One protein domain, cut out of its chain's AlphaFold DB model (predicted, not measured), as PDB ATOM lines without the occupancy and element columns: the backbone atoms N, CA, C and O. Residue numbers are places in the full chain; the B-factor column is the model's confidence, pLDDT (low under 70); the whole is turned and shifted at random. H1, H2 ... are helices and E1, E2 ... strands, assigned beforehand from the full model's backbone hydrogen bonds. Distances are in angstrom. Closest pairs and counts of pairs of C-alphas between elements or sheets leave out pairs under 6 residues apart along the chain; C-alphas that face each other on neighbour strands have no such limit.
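AT A GLANCE: This is residues 115 to 225 of the 368 residues of the protein "HAD-IIA family hydrolase" of Pseudokineococcus marinus (UniProt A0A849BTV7). What would one see first? A twisted sheet of four parallel strands, E2, E1, E3 and E4, is the middle of three layers, helices lying on both faces of a sheet, with H1 and H2 on one face and H3 and H4 on the other. The hairpin of E5 and E6 forms an arm at one end of this body. What is it made of? The 111 printed residues have four named helices and six named strands, in the order H1, E1, H2, E2, E3, H3, E4, E5, E6, H4; the class is mixed, and the whole is compact, with a radius of gyration of the C-alphas of 12.9 A and spans of 41 by 27 by 20 A. E1, H2, E2 and E3, H3, E4 are strand-helix-strand units, two parallel neighbour strands with a helix between, each with a right-handed crossover.

HOW THE PARTS SIT: How do the strands of the larger sheet pair? Its order is E2, residues 150 to 152, E1, residues 131 to 135, E3, residues 161 to 164, and E4, residues 187 to 190, with parallel neighbours and edge strands E2 and E4. Within hydrogen-bond range are N 152 and O 132 at 2.8 A for E2 and E1, N 133 and O 161 at 2.8 A for E1 and E3, and N 162 and O 187 at 2.7 A for E3 and E4. Residues 189 to 190 of E4 also pair, parallel, with residues 223 to 224. Which helices share a face? H1, residues 115 to 126, is on the sheet at a height of 8.6 A and runs along E3 at 13 degrees on the local plane, while H2, residues 138 to 146, is on the same face at 8.7 A and runs along E1 at 9 degrees on the local plane. H1 touches H2 with residues 115 to 119 alone, at a steep tilt of 44 degrees, the same way; the closest C-alphas, of Gln 116 and Ala 143, are 5.1 A apart. What is on the sheet besides? H3, residues 172 to 183, is on the opposite face from H1 at a height of 9.1 A, and runs slantwise to E3, only just, at 33 degrees on the local plane. H4, residues 207 to 218, touches H3 at a steep tilt of 54 degrees, the same way, with the closest C-alphas, of Ala 179 and Val 214, 5.6 A apart. In H1, H2, H3 and H4 every O i to N i+4 pair is within hydrogen-bond range. Where is the hairpin? E5, residues 196 to 199, and E6, residues 202 to 205, form an antiparallel hairpin, with N 204 and O 197 at 2.8 A, within hydrogen-bond range. The closest C-alphas of E5 and H4, those of Val 196 and Gly 208, are 7.4 A apart; E5 and E6 are apart from H3.

IN THESE COORDINATES: How long are the elements? From first to last C-alpha H1 measures 16.0 A, H2 12.2 A, H3 16.3 A and H4 16.5 A. E1 measures 13.1 A, E2 6.5 A, E3 9.8 A, E4 10.1 A, E5 9.3 A and E6 10.2 A. Where are the anchors? H1 begins at C-alpha 115 (4.468, 39.208, -36.444), and H4 ends at C-alpha 218 (16.287, 22.632, -45.398).

THE WHOLE: How far does it reach? The two C-alphas farthest apart, of Gly 127 and Arg 201, are 41.6 A apart. Is it continuous? The printed part has no cut, and no link is long; those from E2 to E3 and from E3 to H3 are short but not tight. How confident is the model? The mean pLDDT of the printed part is 96.4, no printed residue is under 70, and E5 has a mean of 84.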
ATOM      1  N   SER A 115       4.085  40.032 -37.602       96.75
ATOM      2  CA  SER A 115       4.468  39.208 -36.444       96.75
ATOM      3  C   SER A 115       3.259  38.764 -35.620       96.75
ATOM      4  O   SER A 115       3.214  37.609 -35.203       96.75
ATOM      5  N   GLN A 116       2.254  39.629 -35.433       97.31
ATOM      6  CA  GLN A 116       0.998  39.268 -34.762       97.31
ATOM      7  C   GLN A 116       0.209  38.231 -35.570       97.31
ATOM      8  O   GLN A 116      -0.281  37.251 -35.003       97.31
ATOM      9  N   ALA A 117       0.134  38.408 -36.893       97.50
ATOM     10  CA  ALA A 117      -0.491  37.432 -37.785       97.50
ATOM     11  C   ALA A 117       0.239  36.078 -37.739       97.50
ATOM     12  O   ALA A 117      -0.395  35.034 -37.613       97.50
ATOM     13  N   GLY A 118       1.577  36.089 -37.764       97.88
ATOM     14  CA  GLY A 118       2.388  34.874 -37.683       97.88
ATOM     15  C   GLY A 118       2.242  34.144 -36.350       97.88
ATOM     16  O   GLY A 118       2.068  32.929 -36.341       97.88
ATOM     17  N   ALA A 119       2.235  34.868 -35.229       98.12
ATOM     18  CA  ALA A 119       1.981  34.281 -33.916       98.12
ATOM     19  C   ALA A 119       0.575  33.663 -33.829       98.12
ATOM     20  O   ALA A 119       0.429  32.550 -33.331       98.12
ATOM     21  N   SER A 120      -0.444  34.337 -34.374       97.62
ATOM     22  CA  SER A 120      -1.819  33.815 -34.405       97.62
ATOM     23  C   SER A 120      -1.913  32.519 -35.218       97.62
ATOM     24  O   SER A 120      -2.472  31.540 -34.738       97.62
ATOM     25  N   LEU A 121      -1.262  32.455 -36.386       97.62
ATOM     26  CA  LEU A 121      -1.173  31.219 -37.173       97.62
ATOM     27  C   LEU A 121      -0.520  30.071 -36.399       97.62
ATOM     28  O   LEU A 121      -0.949  28.926 -36.525       97.62
ATOM     29  N   VAL A 122       0.520  30.352 -35.611       98.50
ATOM     30  CA  VAL A 122       1.149  29.321 -34.776       98.50
ATOM     31  C   VAL A 122       0.185  28.851 -33.685       98.50
ATOM     32  O   VAL A 122       0.069  27.647 -33.481       98.50
ATOM     33  N   VAL A 123      -0.555  29.754 -33.032       98.38
ATOM     34  CA  VAL A 123      -1.592  29.369 -32.057       98.38
ATOM     35  C   VAL A 123      -2.652  28.477 -32.705       98.38
ATOM     36  O   VAL A 123      -2.973  27.426 -32.153       98.38
ATOM     37  N   ASP A 124      -3.139  28.830 -33.895       97.38
ATOM     38  CA  ASP A 124      -4.170  28.057 -34.599       97.38
ATOM     39  C   ASP A 124      -3.705  26.640 -34.971       97.38
ATOM     40  O   ASP A 124      -4.506  25.708 -35.039       97.38
ATOM     41  N   ARG A 125      -2.405  26.463 -35.238       97.94
ATOM     42  CA  ARG A 125      -1.830  25.190 -35.704       97.94
ATOM     43  C   ARG A 125      -1.232  24.335 -34.594       97.94
ATOM     44  O   ARG A 125      -1.236  23.113 -34.718       97.94
ATOM     45  N   CYS A 126      -0.704  24.960 -33.550       97.88
ATOM     46  CA  CYS A 126       0.083  24.302 -32.506       97.88
ATOM     47  C   CYS A 126      -0.523  24.454 -31.103       97.88
ATOM     48  O   CYS A 126      -0.093  23.758 -30.186       97.88
ATOM     49  N   GLY A 127      -1.523  25.322 -30.929       97.31
ATOM     50  CA  GLY A 127      -2.145  25.628 -29.644       97.31
ATOM     51  C   GLY A 127      -1.404  26.701 -28.839       97.31
ATOM     52  O   GLY A 127      -0.223  26.987 -29.045       97.31
ATOM     53  N   ALA A 128      -2.118  27.303 -27.884       94.81
ATOM     54  CA  ALA A 128      -1.521  28.213 -26.908       94.81
ATOM     55  C   ALA A 128      -0.509  27.474 -26.010       94.81
ATOM     56  O   ALA A 128      -0.644  26.280 -25.749       94.81
ATOM     57  N   GLY A 129       0.509  28.183 -25.523       97.62
ATOM     58  CA  GLY A 129       1.584  27.618 -24.701       97.62
ATOM     59  C   GLY A 129       2.660  26.855 -25.481       97.62
ATOM     60  O   GLY A 129       3.640  26.417 -24.878       97.62
ATOM     61  N   ALA A 130       2.523  26.713 -26.804       98.25
ATOM     62  CA  ALA A 130       3.521  26.062 -27.643       98.25
ATOM     63  C   ALA A 130       4.890  26.763 -27.561       98.25
ATOM     64  O   ALA A 130       4.976  27.996 -27.516       98.25
ATOM     65  N   ARG A 131       5.967  25.965 -27.562       98.69
ATOM     66  CA  ARG A 131       7.349  26.456 -27.644       98.69
ATOM     67  C   ARG A 131       7.682  26.801 -29.090       98.69
ATOM     68  O   ARG A 131       7.552  25.954 -29.973       98.69
ATOM     69  N   VAL A 132       8.098  28.042 -29.322       98.81
ATOM     70  CA  VAL A 132       8.312  28.598 -30.663       98.81
ATOM     71  C   VAL A 132       9.706  29.181 -30.759       98.81
ATOM     72  O   VAL A 132      10.036  30.111 -30.028       98.81
ATOM     73  N   LEU A 133      10.515  28.676 -31.683       98.81
ATOM     74  CA  LEU A 133      11.808  29.272 -31.984       98.81
ATOM     75  C   LEU A 133      11.587  30.590 -32.720       98.81
ATOM     76  O   LEU A 133      11.013  30.613 -33.809       98.81
ATOM     77  N   VAL A 134      12.024  31.693 -32.121       98.31
ATOM     78  CA  VAL A 134      11.860  33.027 -32.707       98.31
ATOM     79  C   VAL A 134      13.140  33.473 -33.404       98.31
ATOM     80  O   VAL A 134      14.210  33.520 -32.802       98.31
ATOM     81  N   VAL A 135      13.020  33.848 -34.676       98.25
ATOM     82  CA  VAL A 135      14.087  34.490 -35.453       98.25
ATOM     83  C   VAL A 135      13.581  35.849 -35.903       98.25
ATOM     84  O   VAL A 135      12.548  35.925 -36.558       98.25
ATOM     85  N   GLY A 136      14.277  36.930 -35.562       96.00
ATOM     86  CA  GLY A 136      13.881  38.281 -35.961       96.00
ATOM     87  C   GLY A 136      14.101  39.321 -34.876       96.00
ATOM     88  O   GLY A 136      14.698  39.048 -33.836       96.00
ATOM     89  N   GLY A 137      13.619  40.535 -35.137       92.56
ATOM     90  CA  GLY A 137      13.647  41.630 -34.175       92.56
ATOM     91  C   GLY A 137      12.713  41.416 -32.970       92.56
ATOM     92  O   GLY A 137      11.918  40.469 -32.943       92.56
ATOM     93  N   PRO A 138      12.756  42.325 -31.978       92.25
ATOM     94  CA  PRO A 138      11.977  42.215 -30.740       92.25
ATOM     95  C   PRO A 138      10.468  42.028 -30.957       92.25
ATOM     96  O   PRO A 138       9.826  41.308 -30.187       92.25
ATOM     97  N   GLY A 139       9.911  42.623 -32.018       94.06
ATOM     98  CA  GLY A 139       8.495  42.506 -32.380       94.06
ATOM     99  C   GLY A 139       8.021  41.069 -32.628       94.06
ATOM    100  O   GLY A 139       6.854  40.770 -32.379       94.06
ATOM    101  N   VAL A 140       8.908  40.154 -33.039       96.56
ATOM    102  CA  VAL A 140       8.578  38.733 -33.246       96.56
ATOM    103  C   VAL A 140       8.355  38.029 -31.907       96.56
ATOM    104  O   VAL A 140       7.304  37.436 -31.670       96.56
ATOM    105  N   ALA A 141       9.316  38.147 -30.989       96.06
ATOM    106  CA  ALA A 141       9.228  37.517 -29.673       96.06
ATOM    107  C   ALA A 141       8.098  38.107 -28.814       96.06
ATOM    108  O   ALA A 141       7.459  37.386 -28.045       96.06
ATOM    109  N   LEU A 142       7.844  39.414 -28.940       96.19
ATOM    110  CA  LEU A 142       6.735  40.084 -28.260       96.19
ATOM    111  C   LEU A 142       5.378  39.595 -28.771       96.19
ATOM    112  O   LEU A 142       4.519  39.284 -27.950       96.19
ATOM    113  N   ALA A 143       5.208  39.448 -30.090       96.62
ATOM    114  CA  ALA A 143       3.981  38.903 -30.667       96.62
ATOM    115  C   ALA A 143       3.702  37.471 -30.181       96.62
ATOM    116  O   ALA A 143       2.574  37.178 -29.791       96.62
ATOM    117  N   CYS A 144       4.728  36.611 -30.110       97.44
ATOM    118  CA  CYS A 144       4.591  35.272 -29.529       97.44
ATOM    119  C   CYS A 144       4.072  35.325 -28.087       97.44
ATOM    120  O   CYS A 144       3.071  34.686 -27.770       97.44
ATOM    121  N   ARG A 145       4.712  36.120 -27.216       97.75
ATOM    122  CA  ARG A 145       4.291  36.238 -25.809       97.75
ATOM    123  C   ARG A 145       2.870  36.775 -25.676       97.75
ATOM    124  O   ARG A 145       2.101  36.248 -24.881       97.75
ATOM    125  N   ALA A 146       2.516  37.792 -26.461       96.19
ATOM    126  CA  ALA A 146       1.179  38.380 -26.455       96.19
ATOM    127  C   ALA A 146       0.094  37.379 -26.891       96.19
ATOM    128  O   ALA A 146      -1.017  37.420 -26.372       96.19
ATOM    129  N   ALA A 147       0.429  36.449 -27.789       97.00
ATOM    130  CA  ALA A 147      -0.450  35.364 -28.224       97.00
ATOM    131  C   ALA A 147      -0.480  34.158 -27.256       97.00
ATOM    132  O   ALA A 147      -1.147  33.163 -27.529       97.00
ATOM    133  N   GLY A 148       0.248  34.215 -26.133       97.94
ATOM    134  CA  GLY A 148       0.335  33.116 -25.168       97.94
ATOM    135  C   GLY A 148       1.268  31.976 -25.590       97.94
ATOM    136  O   GLY A 148       1.157  30.876 -25.056       97.94
ATOM    137  N   LEU A 149       2.176  32.211 -26.539       98.62
ATOM    138  CA  LEU A 149       3.225  31.269 -26.945       98.62
ATOM    139  C   LEU A 149       4.485  31.453 -26.087       98.62
ATOM    140  O   LEU A 149       4.728  32.524 -25.522       98.62
ATOM    141  N   VAL A 150       5.326  30.419 -26.028       98.56
ATOM    142  CA  VAL A 150       6.591  30.422 -25.280       98.56
ATOM    143  C   VAL A 150       7.756  30.580 -26.264       98.56
ATOM    144  O   VAL A 150       8.160  29.596 -26.885       98.56
ATOM    145  N   PRO A 151       8.306  31.794 -26.462       98.38
ATOM    146  CA  PRO A 151       9.433  31.978 -27.367       98.38
ATOM    147  C   PRO A 151      10.709  31.352 -26.794       98.38
ATOM    148  O   PRO A 151      11.051  31.578 -25.632       98.38
ATOM    149  N   VAL A 152      11.430  30.622 -27.636       98.56
ATOM    150  CA  VAL A 152      12.747  30.029 -27.371       98.56
ATOM    151  C   VAL A 152      13.722  30.430 -28.480       98.56
ATOM    152  O   VAL A 152      13.307  30.967 -29.510       98.56
ATOM    153  N   THR A 153      15.020  30.212 -28.278       97.69
ATOM    154  CA  THR A 153      16.059  30.641 -29.236       97.69
ATOM    155  C   THR A 153      16.963  29.515 -29.721       97.69
ATOM    156  O   THR A 153      17.795  29.772 -30.585       97.69
ATOM    157  N   SER A 154      16.815  28.296 -29.195       98.44
ATOM    158  CA  SER A 154      17.579  27.129 -29.637       98.44
ATOM    159  C   SER A 154      16.671  26.025 -30.178       98.44
ATOM    160  O   SER A 154      15.506  25.925 -29.806       98.44
ATOM    161  N   ALA A 155      17.193  25.190 -31.071       98.50
ATOM    162  CA  ALA A 155      16.542  23.952 -31.481       98.50
ATOM    163  C   ALA A 155      16.575  22.879 -30.375       98.50
ATOM    164  O   ALA A 155      15.662  22.059 -30.313       98.50
ATOM    165  N   ASP A 156      17.557  22.927 -29.464       98.38
ATOM    166  CA  ASP A 156      17.663  22.016 -28.308       98.38
ATOM    167  C   ASP A 156      16.523  22.220 -27.299       98.38
ATOM    168  O   ASP A 156      16.222  21.359 -26.479       98.38
ATOM    169  N   ASP A 157      15.848  23.364 -27.389       98.31
ATOM    170  CA  ASP A 157      14.635  23.667 -26.648       98.31
ATOM    171  C   ASP A 157      13.400  22.900 -27.171       98.31
ATOM    172  O   ASP A 157      12.300  23.140 -26.667       98.31
ATOM    173  N   GLU A 158      13.551  22.028 -28.171       98.12
ATOM    174  CA  GLU A 158      12.489  21.237 -28.811       98.12
ATOM    175  C   GLU A 158      11.252  22.080 -29.207       98.12
ATOM    176  O   GLU A 158      10.121  21.796 -28.794       98.12
ATOM    177  N   PRO A 159      11.434  23.170 -29.979       98.69
ATOM    178  CA  PRO A 159      10.324  23.994 -30.438       98.69
ATOM    179  C   PRO A 159       9.439  23.223 -31.426       98.69
ATOM    180  O   PRO A 159       9.927  22.572 -32.347       98.69
ATOM    181  N   VAL A 160       8.120  23.370 -31.298       98.75
ATOM    182  CA  VAL A 160       7.155  22.771 -32.243       98.75
ATOM    183  C   VAL A 160       6.901  23.659 -33.464       98.75
ATOM    184  O   VAL A 160       6.314  23.213 -34.449       98.75
ATOM    185  N   ALA A 161       7.347  24.916 -33.412       98.88
ATOM    186  CA  ALA A 161       7.254  25.867 -34.510       98.88
ATOM    187  C   ALA A 161       8.455  26.822 -34.550       98.88
ATOM    188  O   ALA A 161       9.082  27.099 -33.529       98.88
ATOM    189  N   VAL A 162       8.729  27.374 -35.727       98.88
ATOM    190  CA  VAL A 162       9.658  28.477 -35.975       98.88
ATOM    191  C   VAL A 162       8.849  29.667 -36.477       98.88
ATOM    192  O   VAL A 162       8.154  29.545 -37.485       98.88
ATOM    193  N   LEU A 163       8.969  30.823 -35.823       98.75
ATOM    194  CA  LEU A 163       8.440  32.092 -36.327       98.75
ATOM    195  C   LEU A 163       9.601  32.995 -36.753       98.75
ATOM    196  O   LEU A 163      10.360  33.482 -35.913       98.75
ATOM    197  N   GLN A 164       9.724  33.224 -38.060       98.62
ATOM    198  CA  GLN A 164      10.823  33.966 -38.671       98.62
ATOM    199  C   GLN A 164      10.367  35.308 -39.253       98.62
ATOM    200  O   GLN A 164       9.620  35.363 -40.230       98.62
ATOM    201  N   GLY A 165      10.901  36.397 -38.714       97.38
ATOM    202  CA  GLY A 165      10.790  37.747 -39.250       97.38
ATOM    203  C   GLY A 165      12.144  38.429 -39.430       97.38
ATOM    204  O   GLY A 165      13.196  37.897 -39.076       97.38
ATOM    205  N   PHE A 166      12.107  39.643 -39.982       94.88
ATOM    206  CA  PHE A 166      13.311  40.454 -40.142       94.88
ATOM    207  C   PHE A 166      13.841  40.933 -38.783       94.88
ATOM    208  O   PHE A 166      13.080  41.244 -37.866       94.88
ATOM    209  N   GLY A 167      15.162  41.044 -38.683       92.50
ATOM    210  CA  GLY A 167      15.859  41.778 -37.637       92.50
ATOM    211  C   GLY A 167      17.279  42.093 -38.116       92.50
ATOM    212  O   GLY A 167      17.876  41.247 -38.780       92.50
ATOM    213  N   PRO A 168      17.829  43.283 -37.815       89.56
ATOM    214  CA  PRO A 168      19.164  43.668 -38.282       89.56
ATOM    215  C   PRO A 168      20.274  42.751 -37.747       89.56
ATOM    216  O   PRO A 168      21.277  42.559 -38.428       89.56
ATOM    217  N   ASP A 169      20.063  42.151 -36.574       92.44
ATOM    218  CA  ASP A 169      21.025  41.264 -35.910       92.44
ATOM    219  C   ASP A 169      20.803  39.775 -36.233       92.44
ATOM    220  O   ASP A 169      21.484  38.907 -35.684       92.44
ATOM    221  N   VAL A 170      19.850  39.447 -37.118       95.88
ATOM    222  CA  VAL A 170      19.638  38.062 -37.555       95.88
ATOM    223  C   VAL A 170      20.825  37.626 -38.407       95.88
ATOM    224  O   VAL A 170      20.960  38.000 -39.572       95.88
ATOM    225  N   GLY A 171      21.687  36.814 -37.804       96.31
ATOM    226  CA  GLY A 171      22.881  36.265 -38.431       96.31
ATOM    227  C   GLY A 171      22.836  34.750 -38.601       96.31
ATOM    228  O   GLY A 171      21.841  34.085 -38.313       96.31
ATOM    229  N   TRP A 172      23.973  34.202 -39.032       97.75
ATOM    230  CA  TRP A 172      24.154  32.775 -39.308       97.75
ATOM    231  C   TRP A 172      23.680  31.872 -38.160       97.75
ATOM    232  O   TRP A 172      22.955  30.920 -38.414       97.75
ATOM    233  N   ALA A 173      24.022  32.195 -36.907       98.31
ATOM    234  CA  ALA A 173      23.673  31.362 -35.753       98.31
ATOM    235  C   ALA A 173      22.153  31.159 -35.607       98.31
ATOM    236  O   ALA A 173      21.693  30.025 -35.550       98.31
ATOM    237  N   ALA A 174      21.362  32.236 -35.639       98.31
ATOM    238  CA  ALA A 174      19.905  32.146 -35.511       98.31
ATOM    239  C   ALA A 174      19.255  31.399 -36.691       98.31
ATOM    240  O   ALA A 174      18.316  30.628 -36.504       98.31
ATOM    241  N   LEU A 175      19.768  31.602 -37.911       98.69
ATOM    242  CA  LEU A 175      19.281  30.896 -39.101       98.69
ATOM    243  C   LEU A 175      19.619  29.400 -39.061       98.69
ATOM    244  O   LEU A 175      18.828  28.585 -39.535       98.69
ATOM    245  N   THR A 176      20.762  29.032 -38.479       98.75
ATOM    246  CA  THR A 176      21.155  27.635 -38.263       98.75
ATOM    247  C   THR A 176      20.236  26.949 -37.251       98.75
ATOM    248  O   THR A 176      19.738  25.865 -37.548       98.75
ATOM    249  N   GLU A 177      19.922  27.595 -36.121       98.88
ATOM    250  CA  GLU A 177      18.961  27.058 -35.141       98.88
ATOM    251  C   GLU A 177      17.570  26.854 -35.768       98.88
ATOM    252  O   GLU A 177      16.959  25.796 -35.612       98.88
ATOM    253  N   ALA A 178      17.096  27.817 -36.568       98.81
ATOM    254  CA  ALA A 178      15.865  27.646 -37.338       98.81
ATOM    255  C   ALA A 178      15.947  26.455 -38.302       98.81
ATOM    256  O   ALA A 178      15.025  25.645 -38.348       98.81
ATOM    257  N   ALA A 179      17.046  26.304 -39.047       98.81
ATOM    258  CA  ALA A 179      17.213  25.186 -39.970       98.81
ATOM    259  C   ALA A 179      17.202  23.823 -39.254       98.81
ATOM    260  O   ALA A 179      16.619  22.873 -39.783       98.81
ATOM    261  N   TYR A 180      17.798  23.713 -38.061       98.88
ATOM    262  CA  TYR A 180      17.725  22.497 -37.247       98.88
ATOM    263  C   TYR A 180      16.293  22.186 -36.812       98.88
ATOM    264  O   TYR A 180      15.816  21.078 -37.066       98.88
ATOM    265  N   ALA A 181      15.578  23.165 -36.253       98.88
ATOM    266  CA  ALA A 181      14.189  22.991 -35.833       98.88
ATOM    267  C   ALA A 181      13.267  22.605 -37.006       98.88
ATOM    268  O   ALA A 181      12.478  21.667 -36.898       98.88
ATOM    269  N   VAL A 182      13.407  23.263 -38.164       98.81
ATOM    270  CA  VAL A 182      12.620  22.941 -39.367       98.81
ATOM    271  C   VAL A 182      12.897  21.517 -39.856       98.81
ATOM    272  O   VAL A 182      11.963  20.788 -40.178       98.81
ATOM    273  N   ARG A 183      14.159  21.066 -39.869       98.56
ATOM    274  CA  ARG A 183      14.491  19.672 -40.231       98.56
ATOM    275  C   ARG A 183      13.942  18.648 -39.244       98.56
ATOM    276  O   ARG A 183      13.622  17.537 -39.658       98.56
ATOM    277  N   ALA A 184      13.842  19.016 -37.970       98.38
ATOM    278  CA  ALA A 184      13.225  18.191 -36.939       98.38
ATOM    279  C   ALA A 184      11.687  18.138 -37.051       98.38
ATOM    280  O   ALA A 184      11.049  17.393 -36.313       98.38
ATOM    281  N   GLY A 185      11.088  18.880 -37.992       98.31
ATOM    282  CA  GLY A 185       9.654  18.852 -38.281       98.31
ATOM    283  C   GLY A 185       8.853  19.985 -37.643       98.31
ATOM    284  O   GLY A 185       7.624  19.936 -37.683       98.31
ATOM    285  N   ALA A 186       9.507  21.004 -37.075       98.75
ATOM    286  CA  ALA A 186       8.813  22.176 -36.552       98.75
ATOM    287  C   ALA A 186       8.040  22.904 -37.667       98.75
ATOM    288  O   ALA A 186       8.553  23.100 -38.774       98.75
ATOM    289  N   LEU A 187       6.819  23.358 -37.364       98.75
ATOM    290  CA  LEU A 187       6.047  24.203 -38.275       98.75
ATOM    291  C   LEU A 187       6.817  25.495 -38.552       98.75
ATOM    292  O   LEU A 187       7.091  26.254 -37.629       98.75
ATOM    293  N   TRP A 188       7.103  25.798 -39.812       98.81
ATOM    294  CA  TRP A 188       7.805  27.027 -40.163       98.81
ATOM    295  C   TRP A 188       6.845  28.108 -40.654       98.81
ATOM    296  O   TRP A 188       6.158  27.932 -41.658       98.81
ATOM    297  N   VAL A 189       6.817  29.242 -39.955       98.81
ATOM    298  CA  VAL A 189       6.043  30.430 -40.318       98.81
ATOM    299  C   VAL A 189       6.995  31.599 -40.555       98.81
ATOM    300  O   VAL A 189       7.797  31.948 -39.689       98.81
ATOM    301  N   ALA A 190       6.893  32.239 -41.715       98.56
ATOM    302  CA  ALA A 190       7.585  33.479 -42.033       98.56
ATOM    303  C   ALA A 190       6.616  34.663 -41.927       98.56
ATOM    304  O   ALA A 190       5.503  34.622 -42.449       98.56
ATOM    305  N   THR A 191       7.035  35.756 -41.292       97.88
ATOM    306  CA  THR A 191       6.186  36.948 -41.166       97.88
ATOM    307  C   THR A 191       5.949  37.610 -42.524       97.88
ATOM    308  O   THR A 191       4.860  38.082 -42.800       97.88
ATOM    309  N   ASN A 192       6.948  37.626 -43.402       96.62
ATOM    310  CA  ASN A 192       6.837  38.047 -44.801       96.62
ATOM    311  C   ASN A 192       7.993  37.427 -45.603       96.62
ATOM    312  O   ASN A 192       8.951  36.916 -45.014       96.62
ATOM    313  N   VAL A 193       7.924  37.509 -46.930       96.31
ATOM    314  CA  VAL A 193       8.979  37.034 -47.843       96.31
ATOM    315  C   VAL A 193       9.545  38.157 -48.716       96.31
ATOM    316  O   VAL A 193      10.088  37.894 -49.787       96.31
ATOM    317  N   ASP A 194       9.470  39.405 -48.244       92.81
ATOM    318  CA  ASP A 194      10.058  40.556 -48.928       92.81
ATOM    319  C   ASP A 194      11.581  40.380 -49.010       92.81
ATOM    320  O   ASP A 194      12.279  40.354 -47.991       92.81
ATOM    321  N   THR A 195      12.117  40.213 -50.221       91.25
ATOM    322  CA  THR A 195      13.551  39.950 -50.444       91.25
ATOM    323  C   THR A 195      14.410  41.191 -50.239       91.25
ATOM    324  O   THR A 195      15.590  41.088 -49.915       91.25
ATOM    325  N   VAL A 196      13.822  42.375 -50.381       88.62
ATOM    326  CA  VAL A 196      14.530  43.648 -50.347       88.62
ATOM    327  C   VAL A 196      13.850  44.598 -49.370       88.62
ATOM    328  O   VAL A 196      12.629  44.712 -49.348       88.62
ATOM    329  N   LEU A 197      14.655  45.317 -48.591       84.81
ATOM    330  CA  LEU A 197      14.220  46.445 -47.771       84.81
ATOM    331  C   LEU A 197      14.837  47.736 -48.300       84.81
ATOM    332  O   LEU A 197      16.056  47.829 -48.455       84.81
ATOM    333  N   ALA A 198      14.013  48.754 -48.530       80.81
ATOM    334  CA  ALA A 198      14.503  50.078 -48.889       80.81
ATOM    335  C   ALA A 198      15.248  50.711 -47.700       80.81
ATOM    336  O   ALA A 198      14.721  50.799 -46.591       80.81
ATOM    337  N   ARG A 199      16.490  51.154 -47.924       82.31
ATOM    338  CA  ARG A 199      17.314  51.892 -46.955       82.31
ATOM    339  C   ARG A 199      17.971  53.086 -47.641       82.31
ATOM    340  O   ARG A 199      18.049  53.141 -48.864       82.31
ATOM    341  N   GLU A 200      18.497  54.020 -46.850       78.75
ATOM    342  CA  GLU A 200      19.172  55.229 -47.353       78.75
ATOM    343  C   GLU A 200      20.337  54.907 -48.307       78.75
ATOM    344  O   GLU A 200      20.502  55.547 -49.339       78.75
ATOM    345  N   ARG A 201      21.107  53.855 -48.003       86.06
ATOM    346  CA  ARG A 201      22.227  53.385 -48.839       86.06
ATOM    347  C   ARG A 201      21.791  52.628 -50.099       86.06
ATOM    348  O   ARG A 201      22.652  52.186 -50.856       86.06
ATOM    349  N   GLY A 202      20.491  52.443 -50.300       84.50
ATOM    350  CA  GLY A 202      19.918  51.625 -51.359       84.50
ATOM    351  C   GLY A 202      19.266  50.336 -50.846       84.50
ATOM    352  O   GLY A 202      19.037  50.182 -49.642       84.50
ATOM    353  N   PRO A 203      18.937  49.409 -51.760       87.44
ATOM    354  CA  PRO A 203      18.251  48.166 -51.432       87.44
ATOM    355  C   PRO A 203      19.110  47.269 -50.523       87.44
ATOM    356  O   PRO A 203      20.242  46.930 -50.866       87.44
ATOM    357  N   ALA A 204      18.577  46.886 -49.365       90.38
ATOM    358  CA  ALA A 204      19.214  45.994 -48.396       90.38
ATOM    359  C   ALA A 204      18.497  44.637 -48.327       90.38
ATOM    360  O   ALA A 204      17.389  44.491 -48.840       90.38
ATOM    361  N   LEU A 205      19.110  43.651 -47.666       92.75
ATOM    362  CA  LEU A 205      18.507  42.330 -47.465       92.75
ATOM    363  C   LEU A 205      17.218  42.433 -46.640       92.75
ATOM    364  O   LEU A 205      17.228  42.992 -45.541       92.75
ATOM    365  N   GLY A 206      16.130  41.875 -47.168       94.06
ATOM    366  CA  GLY A 206      14.868  41.700 -46.455       94.06
ATOM    367  C   GLY A 206      14.709  40.310 -45.842       94.06
ATOM    368  O   GLY A 206      15.573  39.441 -45.986       94.06
ATOM    369  N   ASN A 207      13.584  40.083 -45.153       96.62
ATOM    370  CA  ASN A 207      13.315  38.788 -44.522       96.62
ATOM    371  C   ASN A 207      13.273  37.652 -45.547       96.62
ATOM    372  O   ASN A 207      13.761  36.567 -45.265       96.62
ATOM    373  N   GLY A 208      12.750  37.903 -46.748       96.62
ATOM    374  CA  GLY A 208      12.699  36.931 -47.838       96.62
ATOM    375  C   GLY A 208      14.073  36.386 -48.224       96.62
ATOM    376  O   GLY A 208      14.199  35.196 -48.498       96.62
ATOM    377  N   SER A 209      15.124  37.212 -48.172       97.06
ATOM    378  CA  SER A 209      16.498  36.746 -48.392       97.06
ATOM    379  C   SER A 209      16.990  35.837 -47.266       97.06
ATOM    380  O   SER A 209      17.667  34.846 -47.528       97.06
ATOM    381  N   LEU A 210      16.626  36.139 -46.018       97.75
ATOM    382  CA  LEU A 210      16.961  35.301 -44.862       97.75
ATOM    383  C   LEU A 210      16.168  33.984 -44.881       97.75
ATOM    384  O   LEU A 210      16.710  32.920 -44.593       97.75
ATOM    385  N   VAL A 211      14.895  34.037 -45.280       98.44
ATOM    386  CA  VAL A 211      14.040  32.867 -45.519       98.44
ATOM    387  C   VAL A 211      14.646  31.997 -46.616       98.44
ATOM    388  O   VAL A 211      14.739  30.787 -46.443       98.44
ATOM    389  N   ALA A 212      15.134  32.586 -47.712       98.38
ATOM    390  CA  ALA A 212      15.777  31.842 -48.793       98.38
ATOM    391  C   ALA A 212      17.012  31.049 -48.324       98.38
ATOM    392  O   ALA A 212      17.235  29.937 -48.808       98.38
ATOM    393  N   ALA A 213      17.779  31.560 -47.355       98.31
ATOM    394  CA  ALA A 213      18.900  30.824 -46.767       98.31
ATOM    395  C   ALA A 213      18.429  29.555 -46.032       98.31
ATOM    396  O   ALA A 213      18.967  28.471 -46.262       98.31
ATOM    397  N   VAL A 214      17.377  29.665 -45.213       98.69
ATOM    398  CA  VAL A 214      16.787  28.519 -44.498       98.69
ATOM    399  C   VAL A 214      16.110  27.549 -45.475       98.69
ATOM    400  O   VAL A 214      16.300  26.339 -45.345       98.69
ATOM    401  N   ARG A 215      15.402  28.043 -46.503       98.56
ATOM    402  CA  ARG A 215      14.816  27.222 -47.583       98.56
ATOM    403  C   ARG A 215      15.892  26.393 -48.273       98.56
ATOM    404  O   ARG A 215      15.764  25.182 -48.382       98.56
ATOM    405  N   THR A 216      16.986  27.037 -48.679       98.56
ATOM    406  CA  THR A 216      18.104  26.376 -49.372       98.56
ATOM    407  C   THR A 216      18.749  25.307 -48.502       98.56
ATOM    408  O   THR A 216      19.071  24.226 -48.986       98.56
ATOM    409  N   ALA A 217      18.926  25.588 -47.208       98.12
ATOM    410  CA  ALA A 217      19.466  24.602 -46.290       98.12
ATOM    411  C   ALA A 217      18.504  23.416 -46.146       98.12
ATOM    412  O   ALA A 217      18.918  22.271 -46.290       98.12
ATOM    413  N   THR A 218      17.227  23.661 -45.867       98.44
ATOM    414  CA  THR A 218      16.287  22.632 -45.398       98.44
ATOM    415  C   THR A 218      15.536  21.899 -46.509       98.44
ATOM    416  O   THR A 218      15.150  20.751 -46.302       98.44
ATOM    417  N   GLY A 219      15.338  22.532 -47.667       98.06
ATOM    418  CA  GLY A 219      14.408  22.100 -48.714       98.06
ATOM    419  C   GLY A 219      12.929  22.334 -48.373       98.06
ATOM    420  O   GLY A 219      12.063  21.923 -49.140       98.06
ATOM    421  N   ALA A 220      12.634  22.954 -47.225       98.31
ATOM    422  CA  ALA A 220      11.279  23.215 -46.757       98.31
ATOM    423  C   ALA A 220      10.763  24.584 -47.223       98.31
ATOM    424  O   ALA A 220      11.536  25.460 -47.611       98.31
ATOM    425  N   GLU A 221       9.450  24.778 -47.113       98.19
ATOM    426  CA  GLU A 221       8.757  26.029 -47.420       98.19
ATOM    427  C   GLU A 221       7.989  26.531 -46.185       98.19
ATOM    428  O   GLU A 221       7.292  25.733 -45.553       98.19
ATOM    429  N   PRO A 222       8.094  27.823 -45.816       98.38
ATOM    430  CA  PRO A 222       7.320  28.377 -44.716       98.38
ATOM    431  C   PRO A 222       5.877  28.671 -45.131       98.38
ATOM    432  O   PRO A 222       5.601  29.037 -46.275       98.38
ATOM    433  N   LEU A 223       4.972  28.659 -44.155       98.12
ATOM    434  CA  LEU A 223       3.719  29.404 -44.260       98.12
ATOM    435  C   LEU A 223       4.019  30.900 -44.135       98.12
ATOM    436  O   LEU A 223       4.722  31.312 -43.214       98.12
ATOM    437  N   VAL A 224       3.481  31.723 -45.030       98.06
ATOM    438  CA  VAL A 224       3.682  33.178 -44.982       98.06
ATOM    439  C   VAL A 224       2.475  33.840 -44.317       98.06
ATOM    440  O   VAL A 224       1.332  33.564 -44.668       98.06
ATOM    441  N   ALA A 225       2.727  34.678 -43.313       97.31
ATOM    442  CA  ALA A 225       1.672  35.313 -42.520       97.31
ATOM    443  C   ALA A 225       1.243  36.690 -43.048       97.31
ATOM    444  O   ALA A 225       0.076  37.068 -42.945       97.31
TER     445      ALA A 225